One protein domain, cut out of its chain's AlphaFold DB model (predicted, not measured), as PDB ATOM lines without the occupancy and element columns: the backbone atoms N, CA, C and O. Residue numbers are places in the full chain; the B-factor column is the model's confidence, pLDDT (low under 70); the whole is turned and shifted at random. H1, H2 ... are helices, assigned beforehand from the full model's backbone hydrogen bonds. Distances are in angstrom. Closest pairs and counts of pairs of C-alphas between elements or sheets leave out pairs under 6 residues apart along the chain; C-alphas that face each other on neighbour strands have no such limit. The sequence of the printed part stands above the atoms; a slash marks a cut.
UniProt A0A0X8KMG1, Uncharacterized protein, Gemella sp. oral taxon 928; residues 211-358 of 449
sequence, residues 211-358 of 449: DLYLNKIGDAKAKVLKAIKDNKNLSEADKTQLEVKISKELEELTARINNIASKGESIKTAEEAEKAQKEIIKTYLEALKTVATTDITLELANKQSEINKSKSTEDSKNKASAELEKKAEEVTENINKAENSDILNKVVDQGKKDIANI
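This is residues 211 to 358 of the 449 residues of an uncharacterized protein of Gemella sp. oral taxon 928 (UniProt A0A0X8KMG1). One long helix, H3, runs through the middle of a rod-shaped bundle, with the pair H1 and H2 packed along one side of it and the pair H4 and H5 along another. The five helices run nearly along one line, up and down, each against the one before it, and the two pairs stay apart from each other. The printed part has 148 residues with five named helices, in the order H1, H2, H3, H4, H5, and no named strand; its class is all helix. It is loose, with a radius of gyration of the C-alphas of 18.4 A, and spans 68 by 28 by 16 A.

H1 is residues 211 to 230, beginning with C-alpha 211 at (214.972, 268.720, 159.322), and is 28.6 A long from first to last C-alpha. H2, residues 236 to 264, is 41.8 A long. H3, residues 270 to 309, is the longest helix, 58.5 A from C-alpha 270 at (231.837, 262.801, 154.689) to C-alpha 309 at (198.015, 276.557, 200.397). H4, residues 314 to 337, is 34.8 A long. H5, residues 341 to 357, is 24.2 A long and ends with C-alpha 357 at (208.990, 265.092, 197.644).

H3 is the hub and touches the four other helices. With residues 280 to 298 alone it touches H1, at a shallow tilt of 9 degrees, the same way; the closest C-alphas, of Tyr 213 and Tyr 284, are 6.3 A apart. H2 and H3 form a helical hairpin at a shallow tilt of 7 degrees, with the closest C-alphas, of Ile 257 and Ile 280, 5.7 A apart. H1 and H2 form another, at 2 degrees, closest at the C-alphas of Ile 228 and Lys 239, 6.0 A apart. H3 touches H4 with residues 289 to 308 alone, in a hairpin at 5 degrees; the closest C-alphas, of Ile 307 and Lys 317, are 6.0 A apart. H3 touches H5 with residues 285 to 303 alone, the same way at a shallow tilt of 6 degrees; the closest C-alphas, of Leu 285 and Ser 341, are 6.5 A apart. H4, with residues 324 to 335 alone, touches H5 in a hairpin at 6 degrees, closest at the C-alphas of Val 331 and Gly 351, 5.5 A apart. H1 and H2 are each apart from H4 and H5. In H1, H2, H3, H4 and H5 every O i to N i+4 pair is within hydrogen-bond range.

The two C-alphas farthest apart, of Lys 268 and Thr 313, are 67.8 A apart. Residues 310 to 315, of which 314 to 315 belong to H4, stand free. The printed part has no cut, and its four links between helices are tight. The mean pLDDT of the printed part is 95.7, and no printed residue is under 70.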
ATOM      1  N   ASP A 211     216.434 268.672 159.241       96.19
ATOM      2  CA  ASP A 211     214.972 268.720 159.322       96.19
ATOM      3  C   ASP A 211     214.439 267.912 160.509       96.19
ATOM      4  O   ASP A 211     213.497 268.327 161.185       96.19
ATOM      5  N   LEU A 212     215.082 266.782 160.825       96.19
ATOM      6  CA  LEU A 212     214.700 265.939 161.956       96.19
ATOM      7  C   LEU A 212     214.747 266.719 163.274       96.19
ATOM      8  O   LEU A 212     213.832 266.625 164.093       96.19
ATOM      9  N   TYR A 213     215.824 267.470 163.492       97.62
ATOM     10  CA  TYR A 213     216.042 268.202 164.735       97.62
ATOM     11  C   TYR A 213     215.198 269.471 164.799       97.62
ATOM     12  O   TYR A 213     214.655 269.775 165.858       97.62
ATOM     13  N   LEU A 214     215.010 270.156 163.668       98.31
ATOM     14  CA  LEU A 214     214.100 271.299 163.570       98.31
ATOM     15  C   LEU A 214     212.662 270.898 163.922       98.31
ATOM     16  O   LEU A 214     212.036 271.547 164.760       98.31
ATOM     17  N   ASN A 215     212.174 269.782 163.373       97.62
ATOM     18  CA  ASN A 215     210.844 269.257 163.689       97.62
ATOM     19  C   ASN A 215     210.716 268.908 165.177       97.62
ATOM     20  O   ASN A 215     209.760 269.321 165.831       97.62
ATOM     21  N   LYS A 216     211.717 268.226 165.753       97.44
ATOM     22  CA  LYS A 216     211.729 267.897 167.188       97.44
ATOM     23  C   LYS A 216     211.713 269.139 168.086       97.44
ATOM     24  O   LYS A 216     211.059 269.115 169.127       97.44
ATOM     25  N   ILE A 217     212.421 270.208 167.711       98.38
ATOM     26  CA  ILE A 217     212.384 271.488 168.438       98.38
ATOM     27  C   ILE A 217     211.002 272.126 168.312       98.38
ATOM     28  O   ILE A 217     210.458 272.574 169.320       98.38
ATOM     29  N   GLY A 218     210.414 272.131 167.114       98.19
ATOM     30  CA  GLY A 218     209.059 272.634 166.880       98.19
ATOM     31  C   GLY A 218     208.016 271.931 167.752       98.19
ATOM     32  O   GLY A 218     207.237 272.592 168.442       98.19
ATOM     33  N   ASP A 219     208.063 270.599 167.807       98.12
ATOM     34  CA  ASP A 219     207.176 269.791 168.649       98.12
ATOM     35  C   ASP A 219     207.365 270.088 170.142       98.12
ATOM     36  O   ASP A 219     206.391 270.219 170.889       98.12
ATOM     37  N   ALA A 220     208.617 270.205 170.596       97.94
ATOM     38  CA  ALA A 220     208.928 270.531 171.984       97.94
ATOM     39  C   ALA A 220     208.459 271.949 172.353       97.94
ATOM     40  O   ALA A 220     207.826 272.128 173.396       97.94
ATOM     41  N   LYS A 221     208.674 272.934 171.467       98.38
ATOM     42  CA  LYS A 221     208.176 274.313 171.602       98.38
ATOM     43  C   LYS A 221     206.656 274.332 171.748       98.38
ATOM     44  O   LYS A 221     206.134 274.964 172.662       98.38
ATOM     45  N   ALA A 222     205.934 273.613 170.889       98.44
ATOM     46  CA  ALA A 222     204.476 273.558 170.952       98.44
ATOM     47  C   ALA A 222     203.974 272.967 172.281       98.44
ATOM     48  O   ALA A 222     203.048 273.508 172.891       98.44
ATOM     49  N   LYS A 223     204.607 271.886 172.760       98.25
ATOM     50  CA  LYS A 223     204.262 271.244 174.038       98.25
ATOM     51  C   LYS A 223     204.491 272.168 175.230       98.25
ATOM     52  O   LYS A 223     203.583 272.321 176.044       98.25
ATOM     53  N   VAL A 224     205.663 272.802 175.321       98.00
ATOM     54  CA  VAL A 224     205.989 273.662 176.468       98.00
ATOM     55  C   VAL A 224     205.140 274.933 176.480       98.00
ATOM     56  O   VAL A 224     204.622 275.303 177.526       98.00
ATOM     57  N   LEU A 225     204.876 275.546 175.319       98.38
ATOM     58  CA  LEU A 225     203.977 276.703 175.234       98.38
ATOM     59  C   LEU A 225     202.556 276.353 175.682       98.38
ATOM     60  O   LEU A 225     201.918 277.135 176.382       98.38
ATOM     61  N   LYS A 226     202.056 275.165 175.329       98.25
ATOM     62  CA  LYS A 226     200.766 274.688 175.836       98.25
ATOM     63  C   LYS A 226     200.793 274.502 177.357       98.25
ATOM     64  O   LYS A 226     199.860 274.925 178.031       98.25
ATOM     65  N   ALA A 227     201.858 273.910 177.900       97.94
ATOM     66  CA  ALA A 227     202.005 273.704 179.340       97.94
ATOM     67  C   ALA A 227     202.069 275.027 180.125       97.94
ATOM     68  O   ALA A 227     201.475 275.121 181.196       97.94
ATOM     69  N   ILE A 228     202.723 276.061 179.579       98.31
ATOM     70  CA  ILE A 228     202.739 277.410 180.167       98.31
ATOM     71  C   ILE A 228     201.320 277.991 180.220       98.31
ATOM     72  O   ILE A 228     200.878 278.430 181.283       98.31
ATOM     73  N   LYS A 229     200.577 277.939 179.106       97.19
ATOM     74  CA  LYS A 229     199.195 278.450 179.022       97.19
ATOM     75  C   LYS A 229     198.260 277.770 180.011       97.19
ATOM     76  O   LYS A 229     197.501 278.441 180.712       97.19
ATOM     77  N   ASP A 230     198.349 276.445 180.085       97.44
ATOM     78  CA  ASP A 230     197.492 275.611 180.928       97.44
ATOM     79  C   ASP A 230     197.851 275.696 182.425       97.44
ATOM     80  O   ASP A 230     197.078 275.235 183.273       97.44
ATOM     81  N   ASN A 231     199.004 276.276 182.782       96.88
ATOM     82  CA  ASN A 231     199.434 276.381 184.171       96.88
ATOM     83  C   ASN A 231     198.496 277.310 184.966       96.88
ATOM     84  O   ASN A 231     198.286 278.468 184.617       96.88
ATOM     85  N   LYS A 232     197.921 276.811 186.064       95.69
ATOM     86  CA  LYS A 232     196.965 277.571 186.899       95.69
ATOM     87  C   LYS A 232     197.612 278.305 188.073       95.69
ATOM     88  O   LYS A 232     196.921 279.016 188.795       95.69
ATOM     89  N   ASN A 233     198.896 278.064 188.310       95.69
ATOM     90  CA  ASN A 233     199.629 278.525 189.485       95.69
ATOM     91  C   ASN A 233     200.603 279.668 189.167       95.69
ATOM     92  O   ASN A 233     201.087 280.312 190.090       95.69
ATOM     93  N   LEU A 234     200.862 279.930 187.887       95.19
ATOM     94  CA  LEU A 234     201.575 281.115 187.418       95.19
ATOM     95  C   LEU A 234     200.633 282.304 187.228       95.19
ATOM     96  O   LEU A 234     199.478 282.132 186.830       95.19
ATOM     97  N   SER A 235     201.156 283.515 187.448       95.44
ATOM     98  CA  SER A 235     200.462 284.741 187.061       95.44
ATOM     99  C   SER A 235     200.459 284.912 185.536       95.44
ATOM    100  O   SER A 235     201.329 284.396 184.834       95.44
ATOM    101  N   GLU A 236     199.501 285.672 185.003       96.38
ATOM    102  CA  GLU A 236     199.445 285.957 183.559       96.38
ATOM    103  C   GLU A 236     200.677 286.741 183.069       96.38
ATOM    104  O   GLU A 236     201.134 286.548 181.940       96.38
ATOM    105  N   ALA A 237     201.264 287.575 183.936       96.94
ATOM    106  CA  ALA A 237     202.514 288.270 183.647       96.94
ATOM    107  C   ALA A 237     203.688 287.280 183.518       96.94
ATOM    108  O   ALA A 237     204.419 287.333 182.527       96.94
ATOM    109  N   ASP A 238     203.816 286.332 184.453       96.50
ATOM    110  CA  ASP A 238     204.891 285.327 184.432       96.50
ATOM    111  C   ASP A 238     204.758 284.379 183.240       96.50
ATOM    112  O   ASP A 238     205.753 284.057 182.590       96.50
ATOM    113  N   LYS A 239     203.528 283.964 182.902       97.50
ATOM    114  CA  LYS A 239     203.264 283.176 181.689       97.50
ATOM    115  C   LYS A 239     203.737 283.915 180.449       97.50
ATOM    116  O   LYS A 239     204.493 283.354 179.664       97.50
ATOM    117  N   THR A 240     203.338 285.179 180.306       98.00
ATOM    118  CA  THR A 240     203.725 286.010 179.160       98.00
ATOM    119  C   THR A 240     205.248 286.128 179.066       98.00
ATOM    120  O   THR A 240     205.823 285.948 177.993       98.00
ATOM    121  N   GLN A 241     205.923 286.371 180.192       97.81
ATOM    122  CA  GLN A 241     207.379 286.472 180.229       97.81
ATOM    123  C   GLN A 241     208.066 285.150 179.854       97.81
ATOM    124  O   GLN A 241     209.021 285.159 179.070       97.81
ATOM    125  N   LEU A 242     207.579 284.018 180.372       97.94
ATOM    126  CA  LEU A 242     208.102 282.692 180.042       97.94
ATOM    127  C   LEU A 242     207.883 282.347 178.569       97.94
ATOM    128  O   LEU A 242     208.830 281.901 177.927       97.94
ATOM    129  N   GLU A 243     206.690 282.596 178.021       98.25
ATOM    130  CA  GLU A 243     206.372 282.362 176.605       98.25
ATOM    131  C   GLU A 243     207.295 283.149 175.671       98.25
ATOM    132  O   GLU A 243     207.811 282.590 174.698       98.25
ATOM    133  N   VAL A 244     207.536 284.430 175.971       98.38
ATOM    134  CA  VAL A 244     208.446 285.278 175.189       98.38
ATOM    135  C   VAL A 244     209.876 284.751 175.275       98.38
ATOM    136  O   VAL A 244     210.537 284.599 174.245       98.38
ATOM    137  N   LYS A 245     210.350 284.434 176.486       98.06
ATOM    138  CA  LYS A 245     211.717 283.950 176.709       98.06
ATOM    139  C   LYS A 245     211.979 282.635 175.972       98.06
ATOM    140  O   LYS A 245     212.908 282.569 175.169       98.06
ATOM    141  N   ILE A 246     211.140 281.618 176.192       98.19
ATOM    142  CA  ILE A 246     211.318 280.297 175.571       98.19
ATOM    143  C   ILE A 246     211.198 280.375 174.048       98.19
ATOM    144  O   ILE A 246     211.957 279.725 173.332       98.19
ATOM    145  N   SER A 247     210.277 281.199 173.532       98.31
ATOM    146  CA  SER A 247     210.092 281.343 172.086       98.31
ATOM    147  C   SER A 247     211.321 281.941 171.424       98.31
ATOM    148  O   SER A 247     211.767 281.395 170.415       98.31
ATOM    149  N   LYS A 248     211.889 282.995 172.021       98.44
ATOM    150  CA  LYS A 248     213.099 283.653 171.530       98.44
ATOM    151  C   LYS A 248     214.300 282.704 171.527       98.44
ATOM    152  O   LYS A 248     214.948 282.549 170.499       98.44
ATOM    153  N   GLU A 249     214.573 282.039 172.647       98.44
ATOM    154  CA  GLU A 249     215.736 281.148 172.772       98.44
ATOM    155  C   GLU A 249     215.653 279.964 171.789       98.44
ATOM    156  O   GLU A 249     216.631 279.631 171.116       98.44
ATOM    157  N   LEU A 250     214.470 279.359 171.626       98.56
ATOM    158  CA  LEU A 250     214.283 278.275 170.657       98.56
ATOM    159  C   LEU A 250     214.337 278.761 169.201       98.56
ATOM    160  O   LEU A 250     214.797 278.015 168.336       98.56
ATOM    161  N   GLU A 251     213.900 279.986 168.906       98.19
ATOM    162  CA  GLU A 251     214.039 280.594 167.573       98.19
ATOM    163  C   GLU A 251     215.504 280.842 167.209       98.19
ATOM    164  O   GLU A 251     215.917 280.504 166.099       98.19
ATOM    165  N   GLU A 252     216.312 281.340 168.145       98.56
ATOM    166  CA  GLU A 252     217.755 281.532 167.953       98.56
ATOM    167  C   GLU A 252     218.473 280.198 167.678       98.56
ATOM    168  O   GLU A 252     219.277 280.090 166.746       98.56
ATOM    169  N   LEU A 253     218.135 279.144 168.426       98.69
ATOM    170  CA  LEU A 253     218.702 277.805 168.229       98.69
ATOM    171  C   LEU A 253     218.246 277.164 166.909       98.69
ATOM    172  O   LEU A 253     219.052 276.559 166.198       98.69
ATOM    173  N   THR A 254     216.980 277.357 166.530       98.56
ATOM    174  CA  THR A 254     216.443 276.941 165.222       98.56
ATOM    175  C   THR A 254     217.189 277.647 164.086       98.56
ATOM    176  O   THR A 254     217.628 277.005 163.130       98.56
ATOM    177  N   ALA A 255     217.404 278.960 164.200       98.44
ATOM    178  CA  ALA A 255     218.156 279.741 163.221       98.44
ATOM    179  C   ALA A 255     219.613 279.268 163.097       98.44
ATOM    180  O   ALA A 255     220.150 279.200 161.989       98.44
ATOM    181  N   ARG A 256     220.245 278.879 164.209       98.12
ATOM    182  CA  ARG A 256     221.595 278.302 164.207       98.12
ATOM    183  C   ARG A 256     221.652 276.973 163.450       98.12
ATOM    184  O   ARG A 256     222.552 276.802 162.629       98.12
ATOM    185  N   ILE A 257     220.688 276.070 163.658       98.12
ATOM    186  CA  ILE A 257     220.593 274.816 162.887       98.12
ATOM    187  C   ILE A 257     220.394 275.111 161.395       98.12
ATOM    188  O   ILE A 257     221.116 274.556 160.569       98.12
ATOM    189  N   ASN A 258     219.499 276.037 161.042       96.69
ATOM    190  CA  ASN A 258     219.293 276.452 159.650       96.69
ATOM    191  C   ASN A 258     220.567 277.030 159.012       96.69
ATOM    192  O   ASN A 258     220.871 276.753 157.852       96.69
ATOM    193  N   ASN A 259     221.356 277.798 159.765       95.44
ATOM    194  CA  ASN A 259     222.638 278.310 159.285       95.44
ATOM    195  C   ASN A 259     223.624 277.168 158.985       95.44
ATOM    196  O   ASN A 259     224.260 277.173 157.932       95.44
ATOM    197  N   ILE A 260     223.718 276.167 159.866       94.81
ATOM    198  CA  ILE A 260     224.540 274.973 159.619       94.81
ATOM    199  C   ILE A 260     224.046 274.238 158.364       94.81
ATOM    200  O   ILE A 260     224.854 273.891 157.504       94.81
ATOM    201  N   ALA A 261     222.728 274.073 158.214       92.31
ATOM    202  CA  ALA A 261     222.115 273.429 157.053       92.31
ATOM    203  C   ALA A 261     222.420 274.140 155.731       92.31
ATOM    204  O   ALA A 261     222.849 273.489 154.782       92.31
ATOM    205  N   SER A 262     222.313 275.471 155.689       89.50
ATOM    206  CA  SER A 262     222.642 276.264 154.495       89.50
ATOM    207  C   SER A 262     224.110 276.127 154.064       89.50
ATOM    208  O   SER A 262     224.417 276.059 152.878       89.50
ATOM    209  N   LYS A 263     225.037 276.012 155.023       86.62
ATOM    210  CA  LYS A 263     226.455 275.727 154.740       86.62
ATOM    211  C   LYS A 263     226.664 274.287 154.272       86.62
ATOM    212  O   LYS A 263     227.613 274.018 153.535       86.62
ATOM    213  N   GLY A 264     225.762 273.389 154.666       74.81
ATOM    214  CA  GLY A 264     225.702 271.991 154.253       74.81
ATOM    215  C   GLY A 264     225.673 271.792 152.741       74.81
ATOM    216  O   GLY A 264     226.269 270.844 152.245       74.81
ATOM    217  N   GLU A 265     225.086 272.721 151.987       70.38
ATOM    218  CA  GLU A 265     225.056 272.659 150.518       70.38
ATOM    219  C   GLU A 265     226.455 272.738 149.879       70.38
ATOM    220  O   GLU A 265     226.669 272.264 148.764       70.38
ATOM    221  N   SER A 266     227.430 273.313 150.593       74.50
ATOM    222  CA  SER A 266     228.823 273.432 150.145       74.50
ATOM    223  C   SER A 266     229.729 272.294 150.628       74.50
ATOM    224  O   SER A 266     230.904 272.270 150.250       74.50
ATOM    225  N   ILE A 267     229.215 271.367 151.442       76.44
ATOM    226  CA  ILE A 267     229.982 270.256 152.014       76.44
ATOM    227  C   ILE A 267     230.338 269.243 150.926       76.44
ATOM    228  O   ILE A 267     229.481 268.759 150.186       76.44
ATOM    229  N   LYS A 268     231.626 268.900 150.829       73.50
ATOM    230  CA  LYS A 268     232.150 268.019 149.771       73.50
ATOM    231  C   LYS A 268     232.614 266.669 150.292       73.50
ATOM    232  O   LYS A 268     232.813 265.763 149.479       73.50
ATOM    233  N   THR A 269     232.788 266.522 151.605       87.31
ATOM    234  CA  THR A 269     233.323 265.303 152.223       87.31
ATOM    235  C   THR A 269     232.392 264.738 153.295       87.31
ATOM    236  O   THR A 269     231.518 265.423 153.826       87.31
ATOM    237  N   ALA A 270     232.576 263.455 153.612       88.56
ATOM    238  CA  ALA A 270     231.837 262.801 154.689       88.56
ATOM    239  C   ALA A 270     232.211 263.368 156.071       88.56
ATOM    240  O   ALA A 270     231.340 263.526 156.918       88.56
ATOM    241  N   GLU A 271     233.480 263.727 156.276       91.38
ATOM    242  CA  GLU A 271     233.988 264.290 157.536       91.38
ATOM    243  C   GLU A 271     233.380 265.666 157.839       91.38
ATOM    244  O   GLU A 271     232.956 265.939 158.963       91.38
ATOM    245  N   GLU A 272     233.284 266.529 156.825       91.75
ATOM    246  CA  GLU A 272     232.614 267.827 156.932       91.75
ATOM    247  C   GLU A 272     231.128 267.657 157.282       91.75
ATOM    248  O   GLU A 272     230.616 268.353 158.163       91.75
ATOM    249  N   ALA A 273     230.444 266.700 156.641       92.00
ATOM    250  CA  ALA A 273     229.039 266.398 156.912       92.00
ATOM    251  C   ALA A 273     228.831 265.865 158.337       92.00
ATOM    252  O   ALA A 273     227.903 266.287 159.027       92.00
ATOM    253  N   GLU A 274     229.716 264.984 158.807       92.50
ATOM    254  CA  GLU A 274     229.686 264.460 160.173       92.50
ATOM    255  C   GLU A 274     229.898 265.579 161.202       92.50
ATOM    256  O   GLU A 274     229.187 265.648 162.207       92.50
ATOM    257  N   LYS A 275     230.840 266.495 160.946       93.81
ATOM    258  CA  LYS A 275     231.069 267.653 161.816       93.81
ATOM    259  C   LYS A 275     229.833 268.551 161.891       93.81
ATOM    260  O   LYS A 275     229.415 268.902 162.993       93.81
ATOM    261  N   ALA A 276     229.225 268.874 160.750       95.06
ATOM    262  CA  ALA A 276     227.995 269.665 160.705       95.06
ATOM    263  C   ALA A 276     226.854 268.978 161.472       95.06
ATOM    264  O   ALA A 276     226.170 269.608 162.277       95.06
ATOM    265  N   GLN A 277     226.690 267.665 161.301       94.88
ATOM    266  CA  GLN A 277     225.691 266.890 162.032       94.88
ATOM    267  C   GLN A 277     225.940 266.892 163.551       94.88
ATOM    268  O   GLN A 277     224.996 267.063 164.323       94.88
ATOM    269  N   LYS A 278     227.196 266.765 164.004       95.25
ATOM    270  CA  LYS A 278     227.551 266.887 165.432       95.25
ATOM    271  C   LYS A 278     227.197 268.266 165.990       95.25
ATOM    272  O   LYS A 278     226.676 268.356 167.101       95.25
ATOM    273  N   GLU A 279     227.438 269.333 165.230       97.00
ATOM    274  CA  GLU A 279     227.053 270.694 165.624       97.00
ATOM    275  C   GLU A 279     225.527 270.867 165.711       97.00
ATOM    276  O   GLU A 279     225.039 271.500 166.652       97.00
ATOM    277  N   ILE A 280     224.763 270.251 164.802       97.38
ATOM    278  CA  ILE A 280     223.291 270.218 164.864       97.38
ATOM    279  C   ILE A 280     222.819 269.490 166.125       97.38
ATOM    280  O   ILE A 280     222.008 270.034 166.868       97.38
ATOM    281  N   ILE A 281     223.357 268.299 166.411       96.62
ATOM    282  CA  ILE A 281     222.992 267.506 167.598       96.62
ATOM    283  C   ILE A 281     223.302 268.271 168.887       96.62
ATOM    284  O   ILE A 281     222.489 268.292 169.810       96.62
ATOM    285  N   LYS A 282     224.456 268.943 168.946       97.75
ATOM    286  CA  LYS A 282     224.819 269.796 170.081       97.75
ATOM    287  C   LYS A 282     223.823 270.946 170.259       97.75
ATOM    288  O   LYS A 282     223.346 271.167 171.367       97.75
ATOM    289  N   THR A 283     223.484 271.641 169.176       98.50
ATOM    290  CA  THR A 283     222.516 272.750 169.202       98.50
ATOM    291  C   THR A 283     221.117 272.260 169.598       98.50
ATOM    292  O   THR A 283     220.406 272.918 170.352       98.50
ATOM    293  N   TYR A 284     220.729 271.064 169.158       98.44
ATOM    294  CA  TYR A 284     219.487 270.424 169.579       98.44
ATOM    295  C   TYR A 284     219.470 270.099 171.079       98.44
ATOM    296  O   TYR A 284     218.458 270.317 171.741       98.44
ATOM    297  N   LEU A 285     220.583 269.620 171.641       98.44
ATOM    298  CA  LEU A 285     220.690 269.394 173.083       98.44
ATOM    299  C   LEU A 285     220.557 270.701 173.877       98.44
ATOM    300  O   LEU A 285     219.904 270.704 174.917       98.44
ATOM    301  N   GLU A 286     221.136 271.802 173.388       98.62
ATOM    302  CA  GLU A 286     220.931 273.137 173.969       98.62
ATOM    303  C   GLU A 286     219.429 273.484 173.998       98.62
ATOM    304  O   GLU A 286     218.916 273.853 175.050       98.62
ATOM    305  N   ALA A 287     218.693 273.232 172.909       98.69
ATOM    306  CA  ALA A 287     217.245 273.465 172.851       98.69
ATOM    307  C   ALA A 287     216.455 272.591 173.839       98.69
ATOM    308  O   ALA A 287     215.533 273.071 174.502       98.69
ATOM    309  N   LEU A 288     216.826 271.315 173.979       98.56
ATOM    310  CA  LEU A 288     216.209 270.427 174.965       98.56
ATOM    311  C   LEU A 288     216.458 270.897 176.400       98.56
ATOM    312  O   LEU A 288     215.545 270.823 177.219       98.56
ATOM    313  N   LYS A 289     217.657 271.404 176.710       98.56
ATOM    314  CA  LYS A 289     217.958 271.986 178.028       98.56
ATOM    315  C   LYS A 289     217.085 273.204 178.306       98.56
ATOM    316  O   LYS A 289     216.573 273.335 179.412       98.56
ATOM    317  N   THR A 290     216.851 274.053 177.306       98.38
ATOM    318  CA  THR A 290     215.951 275.202 177.449       98.38
ATOM    319  C   THR A 290     214.519 274.777 177.785       98.38
ATOM    320  O   THR A 290     213.900 275.313 178.711       98.38
ATOM    321  N   VAL A 291     213.999 273.773 177.073       98.44
ATOM    322  CA  VAL A 291     212.668 273.204 177.343       98.44
ATOM    323  C   VAL A 291     212.622 272.581 178.738       98.44
ATOM    324  O   VAL A 291     211.720 272.887 179.510       98.44
ATOM    325  N   ALA A 292     213.627 271.783 179.101       98.31
ATOM    326  CA  ALA A 292     213.731 271.138 180.407       98.31
ATOM    327  C   ALA A 292     213.743 272.139 181.574       98.31
ATOM    328  O   ALA A 292     213.027 271.952 182.555       98.31
ATOM    329  N   THR A 293     214.513 273.222 181.465       97.88
ATOM    330  CA  THR A 293     214.546 274.285 182.481       97.88
ATOM    331  C   THR A 293     213.182 274.962 182.625       97.88
ATOM    332  O   THR A 293     212.746 275.268 183.738       97.88
ATOM    333  N   THR A 294     212.465 275.155 181.515       97.88
ATOM    334  CA  THR A 294     211.110 275.724 181.534       97.88
ATOM    335  C   THR A 294     210.118 274.769 182.192       97.88
ATOM    336  O   THR A 294     209.350 275.186 183.053       97.88
ATOM    337  N   ASP A 295     210.184 273.478 181.869       96.81
ATOM    338  CA  ASP A 295     209.377 272.442 182.514       96.81
ATOM    339  C   ASP A 295     209.605 272.406 184.030       96.81
ATOM    340  O   ASP A 295     208.645 272.369 184.796       96.81
ATOM    341  N   ILE A 296     210.862 272.464 184.482       97.12
ATOM    342  CA  ILE A 296     211.181 272.547 185.914       97.12
ATOM    343  C   ILE A 296     210.597 273.819 186.527       97.12
ATOM    344  O   ILE A 296     209.989 273.747 187.590       97.12
ATOM    345  N   THR A 297     210.687 274.960 185.845       96.31
ATOM    346  CA  THR A 297     210.065 276.213 186.309       96.31
ATOM    347  C   THR A 297     208.555 276.056 186.533       96.31
ATOM    348  O   THR A 297     208.028 276.525 187.542       96.31
ATOM    349  N   LEU A 298     207.855 275.346 185.641       96.81
ATOM    350  CA  LEU A 298     206.422 275.071 185.793       96.81
ATOM    351  C   LEU A 298     206.125 274.186 187.012       96.81
ATOM    352  O   LEU A 298     205.166 274.449 187.741       96.81
ATOM    353  N   GLU A 299     206.945 273.161 187.250       96.44
ATOM    354  CA  GLU A 299     206.804 272.272 188.411       96.44
ATOM    355  C   GLU A 299     207.091 272.994 189.729       96.44
ATOM    356  O   GLU A 299     206.363 272.818 190.707       96.44
ATOM    357  N   LEU A 300     208.097 273.871 189.748       96.56
ATOM    358  CA  LEU A 300     208.402 274.717 190.901       96.56
ATOM    359  C   LEU A 300     207.223 275.635 191.238       96.56
ATOM    360  O   LEU A 300     206.823 275.709 192.398       96.56
ATOM    361  N   ALA A 301     206.605 276.275 190.239       96.31
ATOM    362  CA  ALA A 301     205.427 277.118 190.451       96.31
ATOM    363  C   ALA A 301     204.239 276.327 191.030       96.31
ATOM    364  O   ALA A 301     203.551 276.792 191.946       96.31
ATOM    365  N   ASN A 302     204.016 275.103 190.541       95.62
ATOM    366  CA  ASN A 302     202.996 274.211 191.089       95.62
ATOM    367  C   ASN A 302     203.295 273.858 192.549       95.62
ATOM    368  O   ASN A 302     202.419 273.998 193.408       95.62
ATOM    369  N   LYS A 303     204.541 273.473 192.848       96.94
ATOM    370  CA  LYS A 303     204.943 273.092 194.201       96.94
ATOM    371  C   LYS A 303     204.880 274.262 195.177       96.94
ATOM    372  O   LYS A 303     204.398 274.100 196.296       96.94
ATOM    373  N   GLN A 304     205.276 275.458 194.751       96.81
ATOM    374  CA  GLN A 304     205.171 276.661 195.573       96.81
ATOM    375  C   GLN A 304     203.708 276.991 195.906       96.81
ATOM    376  O   GLN A 304     203.389 277.351 197.038       96.81
ATOM    377  N   SER A 305     202.789 276.810 194.952       95.31
ATOM    378  CA  SER A 305     201.346 276.963 195.187       95.31
ATOM    379  C   SER A 305     200.816 275.965 196.227       95.31
ATOM    380  O   SER A 305     200.017 276.347 197.086       95.31
ATOM    381  N   GLU A 306     201.281 274.709 196.211       95.62
ATOM    382  CA  GLU A 306     200.966 273.718 197.255       95.62
ATOM    383  C   GLU A 306     201.480 274.152 198.634       95.62
ATOM    384  O   GLU A 306     200.728 274.106 199.611       95.62
ATOM    385  N   ILE A 307     202.732 274.620 198.711       95.94
ATOM    386  CA  ILE A 307     203.339 275.117 199.954       95.94
ATOM    387  C   ILE A 307     202.515 276.282 200.513       95.94
ATOM    388  O   ILE A 307     202.125 276.258 201.684       95.94
ATOM    389  N   ASN A 308     202.164 277.256 199.670       94.19
ATOM    390  CA  ASN A 308     201.395 278.436 200.071       94.19
ATOM    391  C   ASN A 308     200.002 278.060 200.614       94.19
ATOM    392  O   ASN A 308     199.555 278.627 201.617       94.19
ATOM    393  N   LYS A 309     199.341 277.068 199.998       94.25
ATOM    394  CA  LYS A 309     198.015 276.557 200.397       94.25
ATOM    395  C   LYS A 309     198.035 275.648 201.632       94.25
ATOM    396  O   LYS A 309     196.965 275.345 202.163       94.25
ATOM    397  N   SER A 310     199.204 275.198 202.088       94.12
ATOM    398  CA  SER A 310     199.310 274.341 203.273       94.12
ATOM    399  C   SER A 310     198.778 275.039 204.538       94.12
ATOM    400  O   SER A 310     198.828 276.267 204.668       94.12
ATOM    401  N   LYS A 311     198.265 274.255 205.495       91.94
ATOM    402  CA  LYS A 311     197.735 274.756 206.781       91.94
ATOM    403  C   LYS A 311     198.818 274.963 207.856       91.94
ATOM    404  O   LYS A 311     198.485 275.169 209.020       91.94
ATOM    405  N   SER A 312     200.092 274.898 207.481       92.75
ATOM    406  CA  SER A 312     201.230 275.080 208.388       92.75
ATOM    407  C   SER A 312     201.489 276.553 208.724       92.75
ATOM    408  O   SER A 312     200.939 277.458 208.093       92.75
ATOM    409  N   THR A 313     202.355 276.793 209.712       93.56
ATOM    410  CA  THR A 313     202.845 278.139 210.044       93.56
ATOM    411  C   THR A 313     203.661 278.753 208.908       93.56
ATOM    412  O   THR A 313     204.249 278.043 208.090       93.56
ATOM    413  N   GLU A 314     203.729 280.085 208.886       93.75
ATOM    414  CA  GLU A 314     204.509 280.832 207.894       93.75
ATOM    415  C   GLU A 314     205.999 280.460 207.939       93.75
ATOM    416  O   GLU A 314     206.619 280.257 206.901       93.75
ATOM    417  N   ASP A 315     206.555 280.236 209.133       94.06
ATOM    418  CA  ASP A 315     207.938 279.773 209.300       94.06
ATOM    419  C   ASP A 315     208.181 278.404 208.651       94.06
ATOM    420  O   ASP A 315     209.220 278.175 208.024       94.06
ATOM    421  N   SER A 316     207.230 277.477 208.788       93.81
ATOM    422  CA  SER A 316     207.308 276.154 208.164       93.81
ATOM    423  C   SER A 316     207.164 276.233 206.642       93.81
ATOM    424  O   SER A 316     207.858 275.500 205.934       93.81
ATOM    425  N   LYS A 317     206.328 277.147 206.127       94.62
ATOM    426  CA  LYS A 317     206.211 277.417 204.686       94.62
ATOM    427  C   LYS A 317     207.492 278.019 204.124       94.62
ATOM    428  O   LYS A 317     208.029 277.481 203.166       94.62
ATOM    429  N   ASN A 318     208.030 279.057 204.762       95.00
ATOM    430  CA  ASN A 318     209.260 279.727 204.339       95.00
ATOM    431  C   ASN A 318     210.453 278.767 204.280       95.00
ATOM    432  O   ASN A 318     211.233 278.813 203.333       95.00
ATOM    433  N   LYS A 319     210.568 277.841 205.243       95.19
ATOM    434  CA  LYS A 319     211.593 276.783 205.204       95.19
ATOM    435  C   LYS A 319     211.430 275.851 204.002       95.19
ATOM    436  O   LYS A 319     212.424 275.543 203.354       95.19
ATOM    437  N   ALA A 320     210.205 275.420 203.699       96.19
ATOM    438  CA  ALA A 320     209.938 274.567 202.542       96.19
ATOM    439  C   ALA A 320     210.185 275.305 201.213       96.19
ATOM    440  O   ALA A 320     210.748 274.719 200.294       96.19
ATOM    441  N   SER A 321     209.823 276.589 201.122       96.44
ATOM    442  CA  SER A 321     210.109 277.435 199.954       96.44
ATOM    443  C   SER A 321     211.616 277.603 199.731       96.44
ATOM    444  O   SER A 321     212.086 277.464 198.607       96.44
ATOM    445  N   ALA A 322     212.396 277.821 200.795       96.31
ATOM    446  CA  ALA A 322     213.855 277.914 200.697       96.31
ATOM    447  C   ALA A 322     214.500 276.581 200.266       96.31
ATOM    448  O   ALA A 322     215.458 276.564 199.493       96.31
ATOM    449  N   GLU A 323     213.972 275.445 200.738       96.56
ATOM    450  CA  GLU A 323     214.404 274.120 200.276       96.56
ATOM    451  C   GLU A 323     214.068 273.895 198.793       96.56
ATOM    452  O   GLU A 323     214.895 273.364 198.048       96.56
ATOM    453  N   LEU A 324     212.887 274.343 198.353       97.25
ATOM    454  CA  LEU A 324     212.452 274.294 196.957       97.25
ATOM    455  C   LEU A 324     213.364 275.116 196.043       97.25
ATOM    456  O   LEU A 324     213.769 274.619 194.994       97.25
ATOM    457  N   GLU A 325     213.731 276.330 196.453       94.62
ATOM    458  CA  GLU A 325     214.644 277.202 195.708       94.62
ATOM    459  C   GLU A 325     216.039 276.579 195.579       94.62
ATOM    460  O   GLU A 325     216.561 276.448 194.473       94.62
ATOM    461  N   LYS A 326     216.598 276.056 196.676       95.44
ATOM    462  CA  LYS A 326     217.881 275.339 196.629       95.44
ATOM    463  C   LYS A 326     217.830 274.140 195.676       95.44
ATOM    464  O   LYS A 326     218.763 273.900 194.911       95.44
ATOM    465  N   LYS A 327     216.735 273.372 195.700       95.31
ATOM    466  CA  LYS A 327     216.561 272.244 194.776       95.31
ATOM    467  C   LYS A 327     216.412 272.684 193.324       95.31
ATOM    468  O   LYS A 327     216.924 271.992 192.444       95.31
ATOM    469  N   ALA A 328     215.781 273.825 193.061       94.75
ATOM    470  CA  ALA A 328     215.702 274.398 191.721       94.75
ATOM    471  C   ALA A 328     217.094 274.684 191.136       94.75
ATOM    472  O   ALA A 328     217.358 274.342 189.979       94.75
ATOM    473  N   GLU A 329     217.990 275.264 191.937       95.12
ATOM    474  CA  GLU A 329     219.372 275.551 191.539       95.12
ATOM    475  C   GLU A 329     220.145 274.264 191.222       95.12
ATOM    476  O   GLU A 329     220.712 274.141 190.133       95.12
ATOM    477  N   GLU A 330     220.091 273.269 192.117       96.69
ATOM    478  CA  GLU A 330     220.749 271.967 191.927       96.69
ATOM    479  C   GLU A 330     220.276 271.274 190.635       96.69
ATOM    480  O   GLU A 330     221.081 270.767 189.848       96.69
ATOM    481  N   VAL A 331     218.962 271.259 190.383       97.06
ATOM    482  CA  VAL A 331     218.392 270.638 189.177       97.06
ATOM    483  C   VAL A 331     218.811 271.396 187.919       97.06
ATOM    484  O   VAL A 331     219.202 270.768 186.935       97.06
ATOM    485  N   THR A 332     218.786 272.729 187.946       95.75
ATOM    486  CA  THR A 332     219.189 273.566 186.806       95.75
ATOM    487  C   THR A 332     220.667 273.372 186.464       95.75
ATOM    488  O   THR A 332     221.027 273.223 185.293       95.75
ATOM    489  N   GLU A 333     221.538 273.300 187.471       97.38
ATOM    490  CA  GLU A 333     222.958 273.009 187.272       97.38
ATOM    491  C   GLU A 333     223.162 271.626 186.633       97.38
ATOM    492  O   GLU A 333     223.920 271.481 185.668       97.38
ATOM    493  N   ASN A 334     222.441 270.612 187.115       97.94
ATOM    494  CA  ASN A 334     222.513 269.261 186.564       97.94
ATOM    495  C   ASN A 334     221.986 269.191 185.120       97.94
ATOM    496  O   ASN A 334     222.577 268.494 184.292       97.94
ATOM    497  N   ILE A 335     220.925 269.937 184.783       98.31
ATOM    498  CA  ILE A 335     220.418 270.069 183.405       98.31
ATOM    499  C   ILE A 335     221.513 270.640 182.502       98.31
ATOM    500  O   ILE A 335     221.797 270.094 181.434       98.31
ATOM    501  N   ASN A 336     222.181 271.704 182.950       96.00
ATOM    502  CA  ASN A 336     223.244 272.352 182.187       96.00
ATOM    503  C   ASN A 336     224.443 271.423 181.951       96.00
ATOM    504  O   ASN A 336     225.032 271.459 180.865       96.00
ATOM    505  N   LYS A 337     224.757 270.540 182.905       97.31
ATOM    506  CA  LYS A 337     225.826 269.532 182.796       97.31
ATOM    507  C   LYS A 337     225.474 268.323 181.927       97.31
ATOM    508  O   LYS A 337     226.380 267.595 181.537       97.31
ATOM    509  N   ALA A 338     224.202 268.091 181.598       97.81
ATOM    510  CA  ALA A 338     223.809 266.921 180.815       97.81
ATOM    511  C   ALA A 338     224.484 266.905 179.429       97.81
ATOM    512  O   ALA A 338     224.395 267.869 178.666       97.81
ATOM    513  N   GLU A 339     225.150 265.802 179.088       96.62
ATOM    514  CA  GLU A 339     225.945 265.684 177.852       96.62
ATOM    515  C   GLU A 339     225.141 265.162 176.655       96.62
ATOM    516  O   GLU A 339     225.562 265.294 175.508       96.62
ATOM    517  N   ASN A 340     223.981 264.559 176.910       96.44
ATOM    518  CA  ASN A 340     223.088 264.015 175.892       96.44
ATOM    519  C   ASN A 340     221.635 263.985 176.395       96.44
ATOM    520  O   ASN A 340     221.363 264.250 177.569       96.44
ATOM    521  N   SER A 341     220.704 263.651 175.497       94.62
ATOM    522  CA  SER A 341     219.267 263.617 175.788       94.62
ATOM    523  C   SER A 341     218.887 262.602 176.864       94.62
ATOM    524  O   SER A 341     217.985 262.865 177.652       94.62
ATOM    525  N   ASP A 342     219.568 261.459 176.931       95.94
ATOM    526  CA  ASP A 342     219.219 260.393 177.874       95.94
ATOM    527  C   ASP A 342     219.594 260.782 179.306       95.94
ATOM    528  O   ASP A 342     218.817 260.571 180.238       95.94
ATOM    529  N   ILE A 343     220.772 261.388 179.479       97.62
ATOM    530  CA  ILE A 343     221.198 261.967 180.757       97.62
ATOM    531  C   ILE A 343     220.263 263.114 181.136       97.62
ATOM    532  O   ILE A 343     219.806 263.164 182.276       97.62
ATOM    533  N   LEU A 344     219.943 263.998 180.186       98.38
ATOM    534  CA  LEU A 344     219.045 265.124 180.426       98.38
ATOM    535  C   LEU A 344     217.678 264.652 180.935       98.38
ATOM    536  O   LEU A 344     217.223 265.134 181.968       98.38
ATOM    537  N   ASN A 345     217.062 263.670 180.274       97.31
ATOM    538  CA  ASN A 345     215.771 263.121 180.692       97.31
ATOM    539  C   ASN A 345     215.831 262.551 182.117       97.31
ATOM    540  O   ASN A 345     214.964 262.851 182.930       97.31
ATOM    541  N   LYS A 346     216.891 261.806 182.462       97.94
ATOM    542  CA  LYS A 346     217.078 261.272 183.823       97.94
ATOM    543  C   LYS A 346     217.206 262.373 184.872       97.94
ATOM    544  O   LYS A 346     216.620 262.258 185.946       97.94
ATOM    545  N   VAL A 347     217.975 263.421 184.572       98.00
ATOM    546  CA  VAL A 347     218.139 264.575 185.466       98.00
ATOM    547  C   VAL A 347     216.804 265.281 185.679       98.00
ATOM    548  O   VAL A 347     216.455 265.578 186.818       98.00
ATOM    549  N   VAL A 348     216.041 265.512 184.609       97.75
ATOM    550  CA  VAL A 348     214.722 266.153 184.685       97.75
ATOM    551  C   VAL A 348     213.753 265.303 185.499       97.75
ATOM    552  O   VAL A 348     213.130 265.817 186.423       97.75
ATOM    553  N   ASP A 349     213.660 264.003 185.219       97.75
ATOM    554  CA  ASP A 349     212.773 263.090 185.945       97.75
ATOM    555  C   ASP A 349     213.110 263.030 187.437       97.75
ATOM    556  O   ASP A 349     212.211 263.031 188.283       97.75
ATOM    557  N   GLN A 350     214.401 262.989 187.778       97.50
ATOM    558  CA  GLN A 350     214.834 263.028 189.171       97.50
ATOM    559  C   GLN A 350     214.521 264.380 189.813       97.50
ATOM    560  O   GLN A 350     213.988 264.410 190.917       97.50
ATOM    561  N   GLY A 351     214.774 265.487 189.113       97.62
ATOM    562  CA  GLY A 351     214.452 266.827 189.595       97.62
ATOM    563  C   GLY A 351     212.964 266.997 189.895       97.62
ATOM    564  O   GLY A 351     212.604 267.473 190.967       97.62
ATOM    565  N   LYS A 352     212.084 266.514 189.008       97.31
ATOM    566  CA  LYS A 352     210.629 266.518 189.235       97.31
ATOM    567  C   LYS A 352     210.235 265.703 190.470       97.31
ATOM    568  O   LYS A 352     209.402 266.149 191.257       97.31
ATOM    569  N   LYS A 353     210.849 264.532 190.680       97.31
ATOM    570  CA  LYS A 353     210.621 263.713 191.886       97.31
ATOM    571  C   LYS A 353     211.089 264.420 193.154       97.31
ATOM    572  O   LYS A 353     210.361 264.423 194.143       97.31
ATOM    573  N   ASP A 354     212.278 265.012 193.127       96.69
ATOM    574  CA  ASP A 354     212.841 265.741 194.263       96.69
ATOM    575  C   ASP A 354     211.938 266.918 194.652       96.69
ATOM    576  O   ASP A 354     211.585 267.047 195.822       96.69
ATOM    577  N   ILE A 355     211.480 267.703 193.670       97.19
ATOM    578  CA  ILE A 355     210.520 268.800 193.864       97.19
ATOM    579  C   ILE A 355     209.217 268.285 194.490       97.19
ATOM    580  O   ILE A 355     208.739 268.835 195.484       97.19
ATOM    581  N   ALA A 356     208.649 267.200 193.954       96.06
ATOM    582  CA  ALA A 356     207.409 266.623 194.470       96.06
ATOM    583  C   ALA A 356     207.536 266.161 195.935       96.06
ATOM    584  O   ALA A 356     206.590 266.320 196.714       96.06
ATOM    585  N   ASN A 357     208.708 265.645 196.318       95.81
ATOM    586  CA  ASN A 357     208.990 265.092 197.644       95.81
ATOM    587  C   ASN A 357     209.171 266.137 198.754       95.81
ATOM    588  O   ASN A 357     209.189 265.752 199.926       95.81
ATOM    589  N   ILE A 358     209.281 267.428 198.430       95.38
ATOM    590  CA  ILE A 358     209.404 268.488 199.439       95.38
ATOM    591  C   ILE A 358     208.119 268.556 200.275       95.38
ATOM    592  O   ILE A 358     207.003 268.628 199.744       95.38
TER     593      ILE A 358